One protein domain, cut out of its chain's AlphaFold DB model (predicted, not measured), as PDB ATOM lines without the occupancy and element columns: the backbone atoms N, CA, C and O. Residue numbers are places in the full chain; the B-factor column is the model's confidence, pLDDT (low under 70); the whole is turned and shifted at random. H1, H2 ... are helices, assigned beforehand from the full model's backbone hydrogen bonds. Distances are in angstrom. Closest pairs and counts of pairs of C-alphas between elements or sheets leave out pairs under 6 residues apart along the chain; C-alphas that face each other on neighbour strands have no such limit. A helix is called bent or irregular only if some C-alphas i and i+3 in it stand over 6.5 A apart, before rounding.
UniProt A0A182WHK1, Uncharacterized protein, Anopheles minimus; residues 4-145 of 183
ATOM      1  N   THR A   4     -26.456  27.669  -5.412       92.69
ATOM      2  CA  THR A   4     -25.138  27.033  -5.290       92.69
ATOM      3  C   THR A   4     -24.286  27.655  -4.184       92.69
ATOM      4  O   THR A   4     -23.744  26.928  -3.359       92.69
ATOM      5  N   PHE A   5     -24.240  28.987  -4.079       89.62
ATOM      6  CA  PHE A   5     -23.493  29.667  -3.014       89.62
ATOM      7  C   PHE A   5     -24.082  29.425  -1.626       89.62
ATOM      8  O   PHE A   5     -23.336  29.320  -0.657       89.62
ATOM      9  N   LYS A   6     -25.412  29.317  -1.512       88.00
ATOM     10  CA  LYS A   6     -26.064  29.012  -0.230       88.00
ATOM     11  C   LYS A   6     -25.718  27.599   0.235       88.00
ATOM     12  O   LYS A   6     -25.372  27.418   1.398       88.00
ATOM     13  N   VAL A   7     -25.784  26.626  -0.677       93.25
ATOM     14  CA  VAL A   7     -25.419  25.228  -0.399       93.25
ATOM     15  C   VAL A   7     -23.947  25.135  -0.026       93.25
ATOM     16  O   VAL A   7     -23.615  24.551   0.997       93.25
ATOM     17  N   TYR A   8     -23.071  25.766  -0.804       93.19
ATOM     18  CA  TYR A   8     -21.642  25.773  -0.528       93.19
ATOM     19  C   TYR A   8     -21.312  26.405   0.832       93.19
ATOM     20  O   TYR A   8     -20.557  25.833   1.609       93.19
ATOM     21  N   TRP A   9     -21.935  27.535   1.172       93.50
ATOM     22  CA  TRP A   9     -21.735  28.176   2.470       93.50
ATOM     23  C   TRP A   9     -22.253  27.327   3.638       93.50
ATOM     24  O   TRP A   9     -21.600  27.249   4.678       93.50
ATOM     25  N   MET A  10     -23.396  26.657   3.463       95.31
ATOM     26  CA  MET A  10     -23.910  25.693   4.438       95.31
ATOM     27  C   MET A  10     -22.937  24.524   4.626       95.31
ATOM     28  O   MET A  10     -22.615  24.187   5.760       95.31
ATOM     29  N   LEU A  11     -22.444  23.934   3.532       96.06
ATOM     30  CA  LEU A  11     -21.480  22.835   3.578       96.06
ATOM     31  C   LEU A  11     -20.181  23.264   4.259       96.06
ATOM     32  O   LEU A  11     -19.741  22.570   5.166       96.06
ATOM     33  N   HIS A  12     -19.629  24.424   3.901       95.19
ATOM     34  CA  HIS A  12     -18.443  24.979   4.553       95.19
ATOM     35  C   HIS A  12     -18.660  25.167   6.063       95.19
ATOM     36  O   HIS A  12     -17.804  24.806   6.865       95.19
ATOM     37  N   ASN A  13     -19.816  25.695   6.480       96.62
ATOM     38  CA  ASN A  13     -20.120  25.848   7.902       96.62
ATOM     39  C   ASN A  13     -20.229  24.487   8.612       96.62
ATOM     40  O   ASN A  13     -19.707  24.332   9.711       96.62
ATOM     41  N   ILE A  14     -20.861  23.488   7.987       97.81
ATOM     42  CA  ILE A  14     -20.933  22.124   8.530       97.81
ATOM     43  C   ILE A  14     -19.528  21.530   8.676       97.81
ATOM     44  O   ILE A  14     -19.180  21.059   9.759       97.81
ATOM     45  N   THR A  15     -18.707  21.577   7.624       96.88
ATOM     46  CA  THR A  15     -17.362  20.984   7.640       96.88
ATOM     47  C   THR A  15     -16.439  21.684   8.629       96.88
ATOM     48  O   THR A  15     -15.677  20.998   9.301       96.88
ATOM     49  N   LEU A  16     -16.551  23.007   8.789       97.12
ATOM     50  CA  LEU A  16     -15.754  23.786   9.740       97.12
ATOM     51  C   LEU A  16     -15.992  23.344  11.188       97.12
ATOM     52  O   LEU A  16     -15.045  23.199  11.959       97.12
ATOM     53  N   ILE A  17     -17.253  23.134  11.572       98.12
ATOM     54  CA  ILE A  17     -17.576  22.706  12.938       98.12
ATOM     55  C   ILE A  17     -17.225  21.230  13.127       98.12
ATOM     56  O   ILE A  17     -16.577  20.870  14.114       98.12
ATOM     57  N   LEU A  18     -17.594  20.375  12.169       97.38
ATOM     58  CA  LEU A  18     -17.330  18.941  12.262       97.38
ATOM     59  C   LEU A  18     -15.839  18.617  12.273       97.38
ATOM     60  O   LEU A  18     -15.454  17.709  12.999       97.38
ATOM     61  N   SER A  19     -14.992  19.340  11.537       97.44
ATOM     62  CA  SER A  19     -13.552  19.066  11.528       97.44
ATOM     63  C   SER A  19     -12.945  19.199  12.924       97.44
ATOM     64  O   SER A  19     -12.183  18.335  13.342       97.44
ATOM     65  N   VAL A  20     -13.337  20.234  13.677       97.75
ATOM     66  CA  VAL A  20     -12.869  20.450  15.054       97.75
ATOM     67  C   VAL A  20     -13.457  19.398  15.997       97.75
ATOM     68  O   VAL A  20     -12.727  18.822  16.802       97.75
ATOM     69  N   CYS A  21     -14.759  19.103  15.888       97.44
ATOM     70  CA  CYS A  21     -15.401  18.069  16.704       97.44
ATOM     71  C   CYS A  21     -14.775  16.686  16.481       97.44
ATOM     72  O   CYS A  21     -14.499  15.990  17.455       97.44
ATOM     73  N   ILE A  22     -14.514  16.303  15.225       95.88
ATOM     74  CA  ILE A  22     -13.868  15.034  14.865       95.88
ATOM     75  C   ILE A  22     -12.476  14.967  15.479       95.88
ATOM     76  O   ILE A  22     -12.158  13.961  16.103       95.88
ATOM     77  N   THR A  23     -11.666  16.023  15.358       97.06
ATOM     78  CA  THR A  23     -10.335  16.064  15.975       97.06
ATOM     79  C   THR A  23     -10.418  15.871  17.485       97.06
ATOM     80  O   THR A  23      -9.737  15.001  18.023       97.06
ATOM     81  N   ILE A  24     -11.282  16.618  18.176       97.06
ATOM     82  CA  ILE A  24     -11.417  16.510  19.634       97.06
ATOM     83  C   ILE A  24     -11.868  15.103  20.031       97.06
ATOM     84  O   ILE A  24     -11.178  14.444  20.803       97.06
ATOM     85  N   ILE A  25     -12.993  14.621  19.499       95.50
ATOM     86  CA  ILE A  25     -13.561  13.314  19.868       95.50
ATOM     87  C   ILE A  25     -12.582  12.187  19.542       95.50
ATOM     88  O   ILE A  25     -12.388  11.285  20.354       95.50
ATOM     89  N   TYR A  26     -11.934  12.246  18.378       94.81
ATOM     90  CA  TYR A  26     -11.005  11.208  17.971       94.81
ATOM     91  C   TYR A  26      -9.820  11.111  18.932       94.81
ATOM     92  O   TYR A  26      -9.608  10.057  19.521       94.81
ATOM     93  N   TRP A  27      -9.092  12.206  19.151       95.25
ATOM     94  CA  TRP A  27      -7.870  12.173  19.957       95.25
ATOM     95  C   TRP A  27      -8.116  12.031  21.461       95.25
ATOM     96  O   TRP A  27      -7.207  11.623  22.177       95.25
ATOM     97  N   THR A  28      -9.315  12.362  21.950       93.94
ATOM     98  CA  THR A  28      -9.631  12.295  23.389       93.94
ATOM     99  C   THR A  28     -10.414  11.052  23.801       93.94
ATOM    100  O   THR A  28     -10.267  10.615  24.939       93.94
ATOM    101  N   ILE A  29     -11.250  10.491  22.917       92.12
ATOM    102  CA  ILE A  29     -12.183   9.403  23.265       92.12
ATOM    103  C   ILE A  29     -11.927   8.133  22.444       92.12
ATOM    104  O   ILE A  29     -11.995   7.037  22.996       92.12
ATOM    105  N   LEU A  30     -11.683   8.248  21.133       91.44
ATOM    106  CA  LEU A  30     -11.636   7.077  20.240       91.44
ATOM    107  C   LEU A  30     -10.233   6.495  20.048       91.44
ATOM    108  O   LEU A  30     -10.091   5.277  19.940       91.44
ATOM    109  N   HIS A  31      -9.215   7.348  19.965       92.25
ATOM    110  CA  HIS A  31      -7.833   6.933  19.776       92.25
ATOM    111  C   HIS A  31      -7.326   6.211  21.025       92.25
ATOM    112  O   HIS A  31      -7.533   6.658  22.152       92.25
ATOM    113  N   ASN A  32      -6.607   5.114  20.821       87.88
ATOM    114  CA  ASN A  32      -5.946   4.378  21.888       87.88
ATOM    115  C   ASN A  32      -4.538   3.960  21.446       87.88
ATOM    116  O   ASN A  32      -4.201   4.029  20.268       87.88
ATOM    117  N   GLU A  33      -3.722   3.492  22.389       86.25
ATOM    118  CA  GLU A  33      -2.322   3.114  22.138       86.25
ATOM    119  C   GLU A  33      -2.162   1.954  21.141       86.25
ATOM    120  O   GLU A  33      -1.093   1.767  20.568       86.25
ATOM    121  N   THR A  34      -3.222   1.174  20.916       86.44
ATOM    122  CA  THR A  34      -3.206   0.043  19.979       86.44
ATOM    123  C   THR A  34      -3.488   0.453  18.532       86.44
ATOM    124  O   THR A  34      -3.264  -0.341  17.618       86.44
ATOM    125  N   MET A  35      -3.981   1.674  18.301       87.06
ATOM    126  CA  MET A  35      -4.239   2.195  16.962       87.06
ATOM    127  C   MET A  35      -2.980   2.870  16.401       87.06
ATOM    128  O   MET A  35      -2.414   3.747  17.053       87.06
ATOM    129  N   PRO A  36      -2.530   2.510  15.186       90.25
ATOM    130  CA  PRO A  36      -1.377   3.160  14.585       90.25
ATOM    131  C   PRO A  36      -1.711   4.601  14.180       90.25
ATOM    132  O   PRO A  36      -2.701   4.862  13.492       90.25
ATOM    133  N   VAL A  37      -0.832   5.533  14.550       93.31
ATOM    134  CA  VAL A  37      -0.861   6.923  14.075       93.31
ATOM    135  C   VAL A  37      -0.157   6.994  12.720       93.31
ATOM    136  O   VAL A  37       0.989   7.425  12.601       93.31
ATOM    137  N   ASP A  38      -0.829   6.485  11.691       94.12
ATOM    138  CA  ASP A  38      -0.335   6.512  10.315       94.12
ATOM    139  C   ASP A  38      -0.677   7.848   9.605       94.12
ATOM    140  O   ASP A  38      -1.462   8.659  10.116       94.12
ATOM    141  N   PRO A  39      -0.094   8.133   8.422       95.25
ATOM    142  CA  PRO A  39      -0.356   9.386   7.715       95.25
ATOM    143  C   PRO A  39      -1.835   9.615   7.384       95.25
ATOM    144  O   PRO A  39      -2.303  10.753   7.410       95.25
ATOM    145  N   ASN A  40      -2.586   8.549   7.094       93.69
ATOM    146  CA  ASN A  40      -4.011   8.642   6.795       93.69
ATOM    147  C   ASN A  40      -4.816   9.027   8.048       93.69
ATOM    148  O   ASN A  40      -5.720   9.860   7.980       93.69
ATOM    149  N   ASN A  41      -4.437   8.484   9.203       93.50
ATOM    150  CA  ASN A  41      -5.005   8.809  10.501       93.50
ATOM    151  C   ASN A  41      -4.847  10.296  10.827       93.50
ATOM    152  O   ASN A  41      -5.825  10.991  11.117       93.50
ATOM    153  N   ILE A  42      -3.620  10.804  10.690       95.62
ATOM    154  CA  ILE A  42      -3.307  12.220  10.901       95.62
ATOM    155  C   ILE A  42      -4.083  13.089   9.906       95.62
ATOM    156  O   ILE A  42      -4.650  14.112  10.294       95.62
ATOM    157  N   LEU A  43      -4.152  12.686   8.635       94.75
ATOM    158  CA  LEU A  43      -4.845  13.450   7.601       94.75
ATOM    159  C   LEU A  43      -6.333  13.639   7.934       94.75
ATOM    160  O   LEU A  43      -6.832  14.768   7.936       94.75
ATOM    161  N   ILE A  44      -7.024  12.543   8.253       92.62
ATOM    162  CA  ILE A  44      -8.472  12.532   8.498       92.62
ATOM    163  C   ILE A  44      -8.815  13.198   9.839       92.62
ATOM    164  O   ILE A  44      -9.801  13.937   9.921       92.62
ATOM    165  N   HIS A  45      -8.009  12.973  10.882       94.31
ATOM    166  CA  HIS A  45      -8.355  13.371  12.249       94.31
ATOM    167  C   HIS A  45      -7.643  14.625  12.761       94.31
ATOM    168  O   HIS A  45      -8.098  15.196  13.750       94.31
ATOM    169  N   ALA A  46      -6.566  15.094  12.130       94.12
ATOM    170  CA  ALA A  46      -5.854  16.311  12.538       94.12
ATOM    171  C   ALA A  46      -5.762  17.347  11.407       94.12
ATOM    172  O   ALA A  46      -6.200  18.486  11.582       94.12
ATOM    173  N   CYS A  47      -5.246  16.970  10.232       95.19
ATOM    174  CA  CYS A  47      -5.046  17.922   9.132       95.19
ATOM    175  C   CYS A  47      -6.362  18.512   8.616       95.19
ATOM    176  O   CYS A  47      -6.396  19.695   8.287       95.19
ATOM    177  N   ASN A  48      -7.451  17.738   8.612       93.38
ATOM    178  CA  ASN A  48      -8.784  18.235   8.262       93.38
ATOM    179  C   ASN A  48      -9.170  19.494   9.070       93.38
ATOM    180  O   ASN A  48      -9.597  20.499   8.505       93.38
ATOM    181  N   CYS A  49      -8.942  19.485  10.389       95.00
ATOM    182  CA  CYS A  49      -9.190  20.647  11.242       95.00
ATOM    183  C   CYS A  49      -8.267  21.821  10.902       95.00
ATOM    184  O   CYS A  49      -8.724  22.963  10.846       95.00
ATOM    185  N   VAL A  50      -6.984  21.556  10.646       96.25
ATOM    186  CA  VAL A  50      -6.015  22.597  10.265       96.25
ATOM    187  C   VAL A  50      -6.439  23.285   8.966       96.25
ATOM    188  O   VAL A  50      -6.447  24.513   8.905       96.25
ATOM    189  N   PHE A  51      -6.843  22.524   7.949       95.56
ATOM    190  CA  PHE A  51      -7.272  23.083   6.668       95.56
ATOM    191  C   PHE A  51      -8.538  23.926   6.796       95.56
ATOM    192  O   PHE A  51      -8.562  25.047   6.291       95.56
ATOM    193  N   MET A  52      -9.546  23.453   7.532       95.62
ATOM    194  CA  MET A  52     -10.757  24.246   7.764       95.62
ATOM    195  C   MET A  52     -10.474  25.526   8.563       95.62
ATOM    196  O   MET A  52     -11.083  26.566   8.309       95.62
ATOM    197  N   PHE A  53      -9.518  25.486   9.495       93.12
ATOM    198  CA  PHE A  53      -9.120  26.667  10.257       93.12
ATOM    199  C   PHE A  53      -8.379  27.700   9.400       93.12
ATOM    200  O   PHE A  53      -8.653  28.897   9.494       93.12
ATOM    201  N   LEU A  54      -7.471  27.246   8.528       94.25
ATOM    202  CA  LEU A  54      -6.810  28.112   7.550       94.25
ATOM    203  C   LEU A  54      -7.829  28.744   6.595       94.25
ATOM    204  O   LEU A  54      -7.756  29.947   6.344       94.25
ATOM    205  N   ASP A  55      -8.811  27.970   6.130       92.88
ATOM    206  CA  ASP A  55      -9.881  28.461   5.258       92.88
ATOM    207  C   ASP A  55     -10.710  29.565   5.942       92.88
ATOM    208  O   ASP A  55     -10.967  30.605   5.340       92.88
ATOM    209  N   LEU A  56     -11.034  29.419   7.235       91.38
ATOM    210  CA  LEU A  56     -11.745  30.445   8.017       91.38
ATOM    211  C   LEU A  56     -10.967  31.774   8.138       91.38
ATOM    212  O   LEU A  56     -11.567  32.861   8.200       91.38
ATOM    213  N   ILE A  57      -9.636  31.695   8.229       90.19
ATOM    214  CA  ILE A  57      -8.760  32.868   8.365       90.19
ATOM    215  C   ILE A  57      -8.566  33.557   7.014       90.19
ATOM    216  O   ILE A  57      -8.674  34.784   6.942       90.19
ATOM    217  N   ILE A  58      -8.269  32.782   5.969       88.81
ATOM    218  CA  ILE A  58      -7.913  33.292   4.640       88.81
ATOM    219  C   ILE A  58      -9.164  33.744   3.892       88.81
ATOM    220  O   ILE A  58      -9.194  34.840   3.329       88.81
ATOM    221  N   VAL A  59     -10.210  32.917   3.891       87.19
ATOM    222  CA  VAL A  59     -11.425  33.192   3.137       87.19
ATOM    223  C   VAL A  59     -12.416  33.951   4.005       87.19
ATOM    224  O   VAL A  59     -12.700  33.626   5.157       87.19
ATOM    225  N   ALA A  60     -12.991  35.007   3.438       82.25
ATOM    226  CA  ALA A  60     -13.889  35.902   4.149       82.25
ATOM    227  C   ALA A  60     -15.310  35.324   4.340       82.25
ATOM    228  O   ALA A  60     -16.288  36.069   4.236       82.25
ATOM    229  N   TYR A  61     -15.453  34.028   4.650       82.88
ATOM    230  CA  TYR A  61     -16.764  33.443   4.931       82.88
ATOM    231  C   TYR A  61     -17.376  34.061   6.193       82.88
ATOM    232  O   TYR A  61     -16.705  34.174   7.226       82.88
ATOM    233  N   PRO A  62     -18.648  34.494   6.135       87.25
ATOM    234  CA  PRO A  62     -19.352  34.964   7.311       87.25
ATOM    235  C   PRO A  62     -19.832  33.780   8.154       87.25
ATOM    236  O   PRO A  62     -20.581  32.933   7.670       87.25
ATOM    237  N   VAL A  63     -19.482  33.761   9.440       91.12
ATOM    238  CA  VAL A  63     -20.067  32.825  10.413       91.12
ATOM    239  C   VAL A  63     -21.237  33.518  11.110       91.12
ATOM    240  O   VAL A  63     -21.116  34.659  11.566       91.12
ATOM    241  N   ARG A  64     -22.398  32.858  11.179       91.81
ATOM    242  CA  ARG A  64     -23.612  33.384  11.830       91.81
ATOM    243  C   ARG A  64     -24.043  32.458  12.959       91.81
ATOM    244  O   ARG A  64     -24.023  31.245  12.795       91.81
ATOM    245  N   ILE A  65     -24.501  33.024  14.076       92.38
ATOM    246  CA  ILE A  65     -24.926  32.245  15.254       92.38
ATOM    247  C   ILE A  65     -26.040  31.251  14.886       92.38
ATOM    248  O   ILE A  65     -25.931  30.072  15.189       92.38
ATOM    249  N   TRP A  66     -27.045  31.689  14.119       93.38
ATOM    250  CA  TRP A  66     -28.154  30.835  13.670       93.38
ATOM    251  C   TRP A  66     -27.734  29.620  12.829       93.38
ATOM    252  O   TRP A  66     -28.484  28.653  12.735       93.38
ATOM    253  N   HIS A  67     -26.539  29.636  12.232       94.81
ATOM    254  CA  HIS A  67     -26.048  28.511  11.437       94.81
ATOM    255  C   HIS A  67     -25.574  27.328  12.288       94.81
ATOM    256  O   HIS A  67     -25.267  26.286  11.719       94.81
ATOM    257  N   VAL A  68     -25.578  27.433  13.624       96.88
ATOM    258  CA  VAL A  68     -25.283  26.308  14.530       96.88
ATOM    259  C   VAL A  68     -26.210  25.108  14.299       96.88
ATOM    260  O   VAL A  68     -25.811  23.963  14.481       96.88
ATOM    261  N   LEU A  69     -27.433  25.348  13.812       97.44
ATOM    262  CA  LEU A  69     -28.390  24.289  13.490       97.44
ATOM    263  C   LEU A  69     -27.931  23.405  12.321       97.44
ATOM    264  O   LEU A  69     -28.352  22.256  12.237       97.44
ATOM    265  N   GLN A  70     -27.070  23.907  11.431       97.56
ATOM    266  CA  GLN A  70     -26.600  23.166  10.258       97.56
ATOM    267  C   GLN A  70     -25.741  21.946  10.650       97.56
ATOM    268  O   GLN A  70     -26.132  20.830  10.298       97.56
ATOM    269  N   PRO A  71     -24.630  22.084  11.410       97.88
ATOM    270  CA  PRO A  71     -23.852  20.931  11.863       97.88
ATOM    271  C   PRO A  71     -24.633  20.037  12.835       97.88
ATOM    272  O   PRO A  71     -24.472  18.822  12.781       97.88
ATOM    273  N   ILE A  72     -25.522  20.596  13.670       98.12
ATOM    274  CA  ILE A  72     -26.386  19.792  14.555       98.12
ATOM    275  C   ILE A  72     -27.311  18.895  13.729       98.12
ATOM    276  O   ILE A  72     -27.390  17.698  13.985       98.12
ATOM    277  N   THR A  73     -27.975  19.447  12.712       98.19
ATOM    278  CA  THR A  73     -28.867  18.673  11.836       98.19
ATOM    279  C   THR A  73     -28.097  17.569  11.121       98.19
ATOM    280  O   THR A  73     -28.562  16.436  11.077       98.19
ATOM    281  N   PHE A  74     -26.893  17.866  10.622       98.25
ATOM    282  CA  PHE A  74     -26.032  16.850  10.018       98.25
ATOM    283  C   PHE A  74     -25.688  15.724  11.009       98.25
ATOM    284  O   PHE A  74     -25.813  14.547  10.674       98.25
ATOM    285  N   GLY A  75     -25.322  16.072  12.247       96.94
ATOM    286  CA  GLY A  75     -25.054  15.098  13.307       96.94
ATOM    287  C   GLY A  75     -26.272  14.239  13.662       96.94
ATOM    288  O   GLY A  75     -26.136  13.033  13.847       96.94
ATOM    289  N   LEU A  76     -27.473  14.823  13.695       97.56
ATOM    290  CA  LEU A  76     -28.720  14.090  13.936       97.56
ATOM    291  C   LEU A  76     -29.068  13.137  12.788       97.56
ATOM    292  O   LEU A  76     -29.500  12.016  13.044       97.56
ATOM    293  N   VAL A  77     -28.837  13.541  11.535       98.19
ATOM    294  CA  VAL A  77     -28.989  12.646  10.375       98.19
ATOM    295  C   VAL A  77     -28.025  11.465  10.484       98.19
ATOM    296  O   VAL A  77     -28.433  10.326  10.262       98.19
ATOM    297  N   TYR A  78     -26.775  11.704  10.892       97.19
ATOM    298  CA  TYR A  78     -25.813  10.628  11.133       97.19
ATOM    299  C   TYR A  78     -26.223   9.716  12.302       97.19
ATOM    300  O   TYR A  78     -26.095   8.499  12.202       97.19
ATOM    301  N   CYS A  79     -26.764  10.277  13.385       96.69
ATOM    302  CA  CYS A  79     -27.307   9.510  14.507       96.69
ATOM    303  C   CYS A  79     -28.484   8.619  14.082       96.69
ATOM    304  O   CYS A  79     -28.568   7.464  14.486       96.69
ATOM    305  N   LEU A  80     -29.391   9.140  13.252       97.69
ATOM    306  CA  LEU A  80     -30.494   8.353  12.705       97.69
ATOM    307  C   LEU A  80     -29.968   7.233  11.801       97.69
ATOM    308  O   LEU A  80     -30.410   6.093  11.911       97.69
ATOM    309  N   PHE A  81     -29.000   7.549  10.941       97.69
ATOM    310  CA  PHE A  81     -28.329   6.553  10.117       97.69
ATOM    311  C   PHE A  81     -27.685   5.451  10.965       97.69
ATOM    312  O   PHE A  81     -27.881   4.280  10.658       97.69
ATOM    313  N   SER A  82     -26.966   5.790  12.041       96.81
ATOM    314  CA  SER A  82     -26.311   4.785  12.884       96.81
ATOM    315  C   SER A  82     -27.316   3.888  13.612       96.81
ATOM    316  O   SER A  82     -27.052   2.698  13.777       96.81
ATOM    317  N   LEU A  83     -28.477   4.425  14.000       96.25
ATOM    318  CA  LEU A  83     -29.565   3.645  14.592       96.25
ATOM    319  C   LEU A  83     -30.189   2.678  13.577       96.25
ATOM    320  O   LEU A  83     -30.399   1.510  13.894       96.25
ATOM    321  N   ILE A  84     -30.456   3.146  12.352       97.69
ATOM    322  CA  ILE A  84     -30.965   2.297  11.261       97.69
ATOM    323  C   ILE A  84     -29.946   1.209  10.916       97.69
ATOM    324  O   ILE A  84     -30.319   0.056  10.744       97.69
ATOM    325  N   TYR A  85     -28.664   1.570  10.842       97.25
ATOM    326  CA  TYR A  85     -27.572   0.639  10.577       97.25
ATOM    327  C   TYR A  85     -27.535  -0.490  11.612       97.25
ATOM    328  O   TYR A  85     -27.465  -1.652  11.232       97.25
ATOM    329  N   TYR A  86     -27.660  -0.159  12.899       96.44
ATOM    330  CA  TYR A  86     -27.778  -1.151  13.968       96.44
ATOM    331  C   TYR A  86     -29.048  -2.007  13.842       96.44
ATOM    332  O   TYR A  86     -28.970  -3.228  13.909       96.44
ATOM    333  N   ALA A  87     -30.209  -1.389  13.606       96.56
ATOM    334  CA  ALA A  87     -31.485  -2.100  13.478       96.56
ATOM    335  C   ALA A  87     -31.560  -3.029  12.249       96.56
ATOM    336  O   ALA A  87     -32.424  -3.899  12.193       96.56
ATOM    337  N   ALA A  88     -30.679  -2.829  11.269       97.62
ATOM    338  CA  ALA A  88     -30.532  -3.660  10.080       97.62
ATOM    339  C   ALA A  88     -29.397  -4.699  10.209       97.62
ATOM    340  O   ALA A  88     -28.899  -5.173   9.189       97.62
ATOM    341  N   ASP A  89     -28.957  -5.008  11.437       96.88
ATOM    342  CA  ASP A  89     -27.856  -5.938  11.741       96.88
ATOM    343  C   ASP A  89     -26.515  -5.549  11.078       96.88
ATOM    344  O   ASP A  89     -25.683  -6.392  10.729       96.88
ATOM    345  N   GLY A  90     -26.285  -4.246  10.889       95.94
ATOM    346  CA  GLY A  90     -25.045  -3.710  10.340       95.94
ATOM    347  C   GLY A  90     -23.846  -3.978  11.251       95.94
ATOM    348  O   GLY A  90     -23.904  -3.759  12.461       95.94
ATOM    349  N   THR A  91     -22.729  -4.415  10.661       95.75
ATOM    350  CA  THR A  91     -21.495  -4.734  11.392       95.75
ATOM    351  C   THR A  91     -20.251  -4.069  10.812       95.75
ATOM    352  O   THR A  91     -20.111  -3.904   9.595       95.75
ATOM    353  N   ASP A  92     -19.323  -3.691  11.694       91.75
ATOM    354  CA  ASP A  92     -18.011  -3.202  11.280       91.75
ATOM    355  C   ASP A  92     -17.147  -4.316  10.659       91.75
ATOM    356  O   ASP A  92     -17.513  -5.490  10.599       91.75
ATOM    357  N   ARG A  93     -15.930  -3.958  10.232       88.38
ATOM    358  CA  ARG A  93     -14.959  -4.902   9.647       88.38
ATOM    359  C   ARG A  93     -14.544  -6.061  10.568       88.38
ATOM    360  O   ARG A  93     -13.869  -6.973  10.105       88.38
ATOM    361  N   PHE A  94     -14.886  -6.004  11.854       91.19
ATOM    362  CA  PHE A  94     -14.598  -7.031  12.852       91.19
ATOM    363  C   PHE A  94     -15.871  -7.747  13.339       91.19
ATOM    364  O   PHE A  94     -15.798  -8.513  14.297       91.19
ATOM    365  N   GLY A  95     -17.026  -7.512  12.704       92.69
ATOM    366  CA  GLY A  95     -18.294  -8.149  13.063       92.69
ATOM    367  C   GLY A  95     -18.999  -7.523  14.271       92.69
ATOM    368  O   GLY A  95     -19.905  -8.139  14.828       92.69
ATOM    369  N   ARG A  96     -18.593  -6.326  14.714       93.00
ATOM    370  CA  ARG A  96     -19.198  -5.651  15.873       93.00
ATOM    371  C   ARG A  96     -20.425  -4.846  15.430       93.00
ATOM    372  O   ARG A  96     -20.339  -4.184  14.396       93.00
ATOM    373  N   PRO A  97     -21.535  -4.847  16.191       93.44
ATOM    374  CA  PRO A  97     -22.821  -4.266  15.779       93.44
ATOM    375  C   PRO A  97     -22.873  -2.733  15.943       93.44
ATOM    376  O   PRO A  97     -23.844  -2.171  16.441       93.44
ATOM    377  N   TYR A  98     -21.799  -2.032  15.583       92.25
ATOM    378  CA  TYR A  98     -21.713  -0.576  15.641       92.25
ATOM    379  C   TYR A  98     -20.626  -0.059  14.705       92.25
ATOM    380  O   TYR A  98     -19.629  -0.725  14.452       92.25
ATOM    381  N   ILE A  99     -20.782   1.181  14.241       92.31
ATOM    382  CA  ILE A  99     -19.760   1.866  13.433       92.31
ATOM    383  C   ILE A  99     -18.626   2.363  14.340       92.31
ATOM    384  O   ILE A  99     -17.446   2.174  14.051       92.31
ATOM    385  N   TYR A 100     -19.005   2.974  15.464       88.38
ATOM    386  CA  TYR A 100     -18.111   3.425  16.522       88.38
ATOM    387  C   TYR A 100     -18.648   2.919  17.855       88.38
ATOM    388  O   TYR A 100     -19.843   3.027  18.116       88.38
ATOM    389  N   ASN A 101     -17.764   2.426  18.718       89.62
ATOM    390  CA  ASN A 101     -18.122   1.910  20.044       89.62
ATOM    391  C   ASN A 101     -18.865   2.942  20.915       89.62
ATOM    392  O   ASN A 101     -19.697   2.581  21.736       89.62
ATOM    393  N   VAL A 102     -18.597   4.236  20.722       91.94
ATOM    394  CA  VAL A 102     -19.289   5.328  21.430       91.94
ATOM    395  C   VAL A 102     -20.753   5.516  21.007       91.94
ATOM    396  O   VAL A 102     -21.481   6.255  21.667       91.94
ATOM    397  N   LEU A 103     -21.175   4.860  19.924       93.94
ATOM    398  CA  LEU A 103     -22.547   4.795  19.413       93.94
ATOM    399  C   LEU A 103     -23.036   3.337  19.366       93.94
ATOM    400  O   LEU A 103     -23.745   2.949  18.440       93.94
ATOM    401  N   ASP A 104     -22.630   2.522  20.340       95.44
ATOM    402  CA  ASP A 104     -23.162   1.169  20.500       95.44
ATOM    403  C   ASP A 104     -24.603   1.216  21.028       95.44
ATOM    404  O   ASP A 104     -24.861   1.543  22.190       95.44
ATOM    405  N   TRP A 105     -25.553   0.888  20.156       95.94
ATOM    406  CA  TRP A 105     -26.982   0.908  20.461       95.94
ATOM    407  C   TRP A 105     -27.462  -0.307  21.267       95.94
ATOM    408  O   TRP A 105     -28.609  -0.297  21.716       95.94
ATOM    409  N   ASN A 106     -26.597  -1.295  21.544       95.38
ATOM    410  CA  ASN A 106     -26.866  -2.285  22.597       95.38
ATOM    411  C   ASN A 106     -26.875  -1.632  23.988       95.38
ATOM    412  O   ASN A 106     -27.568  -2.092  24.895       95.38
ATOM    413  N   GLU A 107     -26.131  -0.533  24.150       95.25
ATOM    414  CA  GLU A 107     -26.082   0.281  25.360       95.25
ATOM    415  C   GLU A 107     -26.621   1.700  25.084       95.25
ATOM    416  O   GLU A 107     -25.877   2.687  25.147       95.25
ATOM    417  N   PRO A 108     -27.934   1.853  24.814       94.31
ATOM    418  CA  PRO A 108     -28.502   3.103  24.305       94.31
ATOM    419  C   PRO A 108     -28.276   4.288  25.252       94.31
ATOM    420  O   PRO A 108     -28.113   5.415  24.797       94.31
ATOM    421  N   GLY A 109     -28.192   4.052  26.565       96.06
ATOM    422  CA  GLY A 109     -27.852   5.094  27.535       96.06
ATOM    423  C   GLY A 109     -26.477   5.723  27.278       96.06
ATOM    424  O   GLY A 109     -26.362   6.949  27.244       96.06
ATOM    425  N   LYS A 110     -25.442   4.907  27.033       94.81
ATOM    426  CA  LYS A 110     -24.087   5.396  26.726       94.81
ATOM    427  C   LYS A 110     -24.038   6.076  25.358       94.81
ATOM    428  O   LYS A 110     -23.464   7.158  25.243       94.81
ATOM    429  N   ALA A 111     -24.691   5.493  24.350       95.50
ATOM    430  CA  ALA A 111     -24.781   6.094  23.019       95.50
ATOM    431  C   ALA A 111     -25.445   7.482  23.064       95.50
ATOM    432  O   ALA A 111     -24.923   8.446  22.500       95.50
ATOM    433  N   MET A 112     -26.544   7.626  23.811       96.44
ATOM    434  CA  MET A 112     -27.239   8.907  23.963       96.44
ATOM    435  C   MET A 112     -26.396   9.965  24.680       96.44
ATOM    436  O   MET A 112     -26.446  11.135  24.294       96.44
ATOM    437  N   VAL A 113     -25.582   9.580  25.670       96.62
ATOM    438  CA  VAL A 113     -24.617  10.501  26.298       96.62
ATOM    439  C   VAL A 113     -23.628  11.037  25.261       96.62
ATOM    440  O   VAL A 113     -23.409  12.249  25.210       96.62
ATOM    441  N   THR A 114     -23.088  10.182  24.388       95.19
ATOM    442  CA  THR A 114     -22.207  10.613  23.289       95.19
ATOM    443  C   THR A 114     -22.921  11.559  22.324       95.19
ATOM    444  O   THR A 114     -22.349  12.581  21.935       95.19
ATOM    445  N   VAL A 115     -24.170  11.264  21.944       96.94
ATOM    446  CA  VAL A 115     -24.961  12.117  21.036       96.94
ATOM    447  C   VAL A 115     -25.164  13.508  21.637       96.94
ATOM    448  O   VAL A 115     -24.831  14.511  21.001       96.94
ATOM    449  N   VAL A 116     -25.647  13.585  22.880       98.00
ATOM    450  CA  VAL A 116     -25.871  14.862  23.576       98.00
ATOM    451  C   VAL A 116     -24.551  15.608  23.777       98.00
ATOM    452  O   VAL A 116     -24.472  16.802  23.485       98.00
ATOM    453  N   GLY A 117     -23.495  14.909  24.201       97.56
ATOM    454  CA  GLY A 117     -22.160  15.483  24.367       97.56
ATOM    455  C   GLY A 117     -21.603  16.067  23.067       97.56
ATOM    456  O   GLY A 117     -21.064  17.172  23.072       97.56
ATOM    457  N   THR A 118     -21.808  15.386  21.939       96.94
ATOM    458  CA  THR A 118     -21.368  15.856  20.617       96.94
ATOM    459  C   THR A 118     -22.154  17.086  20.161       96.94
ATOM    460  O   THR A 118     -21.560  18.015  19.615       96.94
ATOM    461  N   ILE A 119     -23.465  17.146  20.422       98.25
ATOM    462  CA  ILE A 119     -24.287  18.334  20.127       98.25
ATOM    463  C   ILE A 119     -23.801  19.537  20.945       98.25
ATOM    464  O   ILE A 119     -23.588  20.614  20.384       98.25
ATOM    465  N   LEU A 120     -23.575  19.355  22.250       98.38
ATOM    466  CA  LEU A 120     -23.052  20.412  23.120       98.38
ATOM    467  C   LEU A 120     -21.665  20.878  22.664       98.38
ATOM    468  O   LEU A 120     -21.419  22.082  22.566       98.38
ATOM    469  N   LEU A 121     -20.781  19.940  22.317       98.25
ATOM    470  CA  LEU A 121     -19.464  20.253  21.770       98.25
ATOM    471  C   LEU A 121     -19.576  21.058  20.469       98.25
ATOM    472  O   LEU A 121     -18.906  22.080  20.333       98.25
ATOM    473  N   ALA A 122     -20.449  20.657  19.541       98.19
ATOM    474  CA  ALA A 122     -20.669  21.374  18.286       98.19
ATOM    475  C   ALA A 122     -21.171  22.807  18.520       98.19
ATOM    476  O   ALA A 122     -20.719  23.732  17.842       98.19
ATOM    477  N   MET A 123     -22.045  23.026  19.508       98.44
ATOM    478  CA  MET A 123     -22.486  24.372  19.894       98.44
ATOM    479  C   MET A 123     -21.324  25.227  20.414       98.44
ATOM    480  O   MET A 123     -21.167  26.372  19.985       98.44
ATOM    481  N   ILE A 124     -20.492  24.676  21.301       98.50
ATOM    482  CA  ILE A 124     -19.326  25.376  21.864       98.50
ATOM    483  C   ILE A 124     -18.332  25.733  20.755       98.50
ATOM    484  O   ILE A 124     -17.912  26.888  20.642       98.50
ATOM    485  N   VAL A 125     -17.997  24.765  19.900       98.19
ATOM    486  CA  VAL A 125     -17.101  24.958  18.755       98.19
ATOM    487  C   VAL A 125     -17.661  26.016  17.805       98.19
ATOM    488  O   VAL A 125     -16.921  26.902  17.384       98.19
ATOM    489  N   HIS A 126     -18.965  25.998  17.510       98.00
ATOM    490  CA  HIS A 126     -19.596  27.007  16.654       98.00
ATOM    491  C   HIS A 126     -19.471  28.418  17.226       98.00
ATOM    492  O   HIS A 126     -19.131  29.356  16.500       98.00
ATOM    493  N   MET A 127     -19.680  28.576  18.533       98.06
ATOM    494  CA  MET A 127     -19.500  29.865  19.201       98.06
ATOM    495  C   MET A 127     -18.039  30.326  19.186       98.06
ATOM    496  O   MET A 127     -17.779  31.512  18.967       98.06
ATOM    497  N   LEU A 128     -17.086  29.404  19.342       97.31
ATOM    498  CA  LEU A 128     -15.661  29.705  19.223       97.31
ATOM    499  C   LEU A 128     -15.297  30.161  17.801       97.31
ATOM    500  O   LEU A 128     -14.670  31.208  17.637       97.31
ATOM    501  N   MET A 129     -15.739  29.437  16.768       95.94
ATOM    502  CA  MET A 129     -15.498  29.815  15.368       95.94
ATOM    503  C   MET A 129     -16.136  31.167  15.032       95.94
ATOM    504  O   MET A 129     -15.527  32.000  14.357       95.94
ATOM    505  N   PHE A 130     -17.329  31.438  15.565       95.50
ATOM    506  CA  PHE A 130     -17.965  32.747  15.451       95.50
ATOM    507  C   PHE A 130     -17.132  33.857  16.110       95.50
ATOM    508  O   PHE A 130     -16.955  34.923  15.514       95.50
ATOM    509  N   ALA A 131     -16.588  33.622  17.306       95.69
ATOM    510  CA  ALA A 131     -15.724  34.583  17.989       95.69
ATOM    511  C   ALA A 131     -14.447  34.877  17.185       95.69
ATOM    512  O   ALA A 131     -14.087  36.045  17.016       95.69
ATOM    513  N   ILE A 132     -13.811  33.846  16.621       94.69
ATOM    514  CA  ILE A 132     -12.617  33.978  15.768       94.69
ATOM    515  C   ILE A 132     -12.941  34.772  14.501       94.69
ATOM    516  O   ILE A 132     -12.233  35.724  14.169       94.69
ATOM    517  N   TYR A 133     -14.059  34.466  13.842       93.81
ATOM    518  CA  TYR A 133     -14.557  35.245  12.709       93.81
ATOM    519  C   TYR A 133     -14.749  36.729  13.075       93.81
ATOM    520  O   TYR A 133     -14.275  37.623  12.365       93.81
ATOM    521  N   LYS A 134     -15.404  37.022  14.206       92.38
ATOM    522  CA  LYS A 134     -15.624  38.402  14.667       92.38
ATOM    523  C   LYS A 134     -14.315  39.109  15.000       92.38
ATOM    524  O   LYS A 134     -14.187  40.295  14.685       92.38
ATOM    525  N   LEU A 135     -13.352  38.404  15.592       93.06
ATOM    526  CA  LEU A 135     -12.018  38.927  15.865       93.06
ATOM    527  C   LEU A 135     -11.288  39.274  14.563       93.06
ATOM    528  O   LEU A 135     -10.807  40.399  14.436       93.06
ATOM    529  N   ARG A 136     -11.287  38.373  13.572       91.38
ATOM    530  CA  ARG A 136     -10.704  38.613  12.241       91.38
ATOM    531  C   ARG A 136     -11.285  39.872  11.601       91.38
ATOM    532  O   ARG A 136     -10.544  40.744  11.156       91.38
ATOM    533  N   VAL A 137     -12.615  39.999  11.598       89.25
ATOM    534  CA  VAL A 137     -13.306  41.179  11.052       89.25
ATOM    535  C   VAL A 137     -12.936  42.445  11.828       89.25
ATOM    536  O   VAL A 137     -12.673  43.478  11.217       89.25
ATOM    537  N   LYS A 138     -12.867  42.384  13.163       89.69
ATOM    538  CA  LYS A 138     -12.477  43.527  14.002       89.69
ATOM    539  C   LYS A 138     -11.046  43.987  13.711       89.69
ATOM    540  O   LYS A 138     -10.824  45.187  13.585       89.69
ATOM    541  N   ILE A 139     -10.100  43.053  13.592       91.19
ATOM    542  CA  ILE A 139      -8.702  43.337  13.231       91.19
ATOM    543  C   ILE A 139      -8.656  43.993  11.850       91.19
ATOM    544  O   ILE A 139      -8.078  45.067  11.703       91.19
ATOM    545  N   TYR A 140      -9.332  43.407  10.862       87.88
ATOM    546  CA  TYR A 140      -9.374  43.958   9.510       87.88
ATOM    547  C   TYR A 140      -9.889  45.407   9.488       87.88
ATOM    548  O   TYR A 140      -9.231  46.295   8.950       87.88
ATOM    549  N   LEU A 141     -11.019  45.677  10.146       86.81
ATOM    550  CA  LEU A 141     -11.587  47.028  10.215       86.81
ATOM    551  C   LEU A 141     -10.676  48.014  10.961       86.81
ATOM    552  O   LEU A 141     -10.599  49.178  10.577       86.81
ATOM    553  N   ARG A 142      -9.975  47.559  12.008       89.00
ATOM    554  CA  ARG A 142      -9.068  48.394  12.807       89.00
ATOM    555  C   ARG A 142      -7.844  48.855  12.019       89.00
ATOM    556  O   ARG A 142      -7.425  49.991  12.211       89.00
ATOM    557  N   TYR A 143      -7.262  47.985  11.197       90.88
ATOM    558  CA  TYR A 143      -5.991  48.269  10.523       90.88
ATOM    559  C   TYR A 143      -6.149  48.766   9.085       90.88
ATOM    560  O   TYR A 143      -5.298  49.515   8.618       90.88
ATOM    561  N   PHE A 144      -7.230  48.402   8.392       85.50
ATOM    562  CA  PHE A 144      -7.385  48.697   6.962       85.50
ATOM    563  C   PHE A 144      -8.446  49.763   6.646       85.50
ATOM    564  O   PHE A 144      -8.716  50.002   5.471       85.50
ATOM    565  N   ASN A 145      -9.039  50.412   7.664       63.03
ATOM    566  CA  ASN A 145      -9.993  51.535   7.542       63.03
ATOM    567  C   ASN A 145     -11.089  51.343   6.471       63.03
ATOM    568  O   ASN A 145     -11.588  52.303   5.883       63.03
TER     569      ASN A 145
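Overview. This is residues 4 to 145 of the 183 residues of an uncharacterized protein of Anopheles minimus (UniProt A0A182WHK1). H3 and H4 form a long helical hairpin; H1 crosses it at a steep tilt, and H2 packs on H1 on the side away from H3. Residues 138 to 145, of which 138 to 144 belong to H4, stick out at one end, and the long link of residues 88 to 107 loops at the other. The 142 printed residues hold four named helices, H1 to H4 in order, and no named strand: all helix, mostly crossed. The whole is elongated, 60 by 32 by 28 A, and only just compact, close to loose, with a radius of gyration of the C-alphas of 17.4 A.

Arrangement. Start with H1, residues 4 to 30. With residues 15 to 27 alone it touches H2, residues 39 to 58, opposite ways at a steep tilt of 46 degrees; the closest C-alphas, of Ser 19 and Cys 49, are 4.6 A apart. H1 touches H3, residues 65 to 87, at a steep tilt of 63 degrees, closest at the C-alphas of Ile 14 and Pro 71, 4.6 A. H1 also touches H4, residues 108 to 144, closest at the C-alphas of Ile 17 and His 126, 6.0 A. The hairpin H3 and H4 has a shallow tilt of 26 degrees, opposite ways, its closest C-alphas being Val 68 and His 126, 6.1 A. H2 and H4 only just touch, with 3 pairs of C-alphas within 8 A, the closest Ile 57 and Arg 136, 7.2 A; H2 and H3 are apart. Every O i to N i+4 pair is within hydrogen-bond range in H4, against 22 of 23 in H1, 13 of 16 in H2 and 16 of 19 in H3.

Along the chain. Find C-alpha 4 at (-25.138, 27.033, -5.290), where H1 begins its 35.1 A. H2 spans 25.3 A, with a kink of 41 degrees near residue 46. H3, 35.0 A, is only just irregular: C-alphas 66 and 69 are 6.6 A apart. H4 runs 53.2 A to C-alpha 144 at (-7.385, 48.697, 6.962).

Size, cuts and confidence. Look to Gly 95 and Asn 145 for the two C-alphas farthest apart, 60.5 A. The printed part has no cut; the link from H3 to H4 is long, and residues 32 to 38 stand free. Mean pLDDT of the printed part is 94.0, with residue 145 under 70.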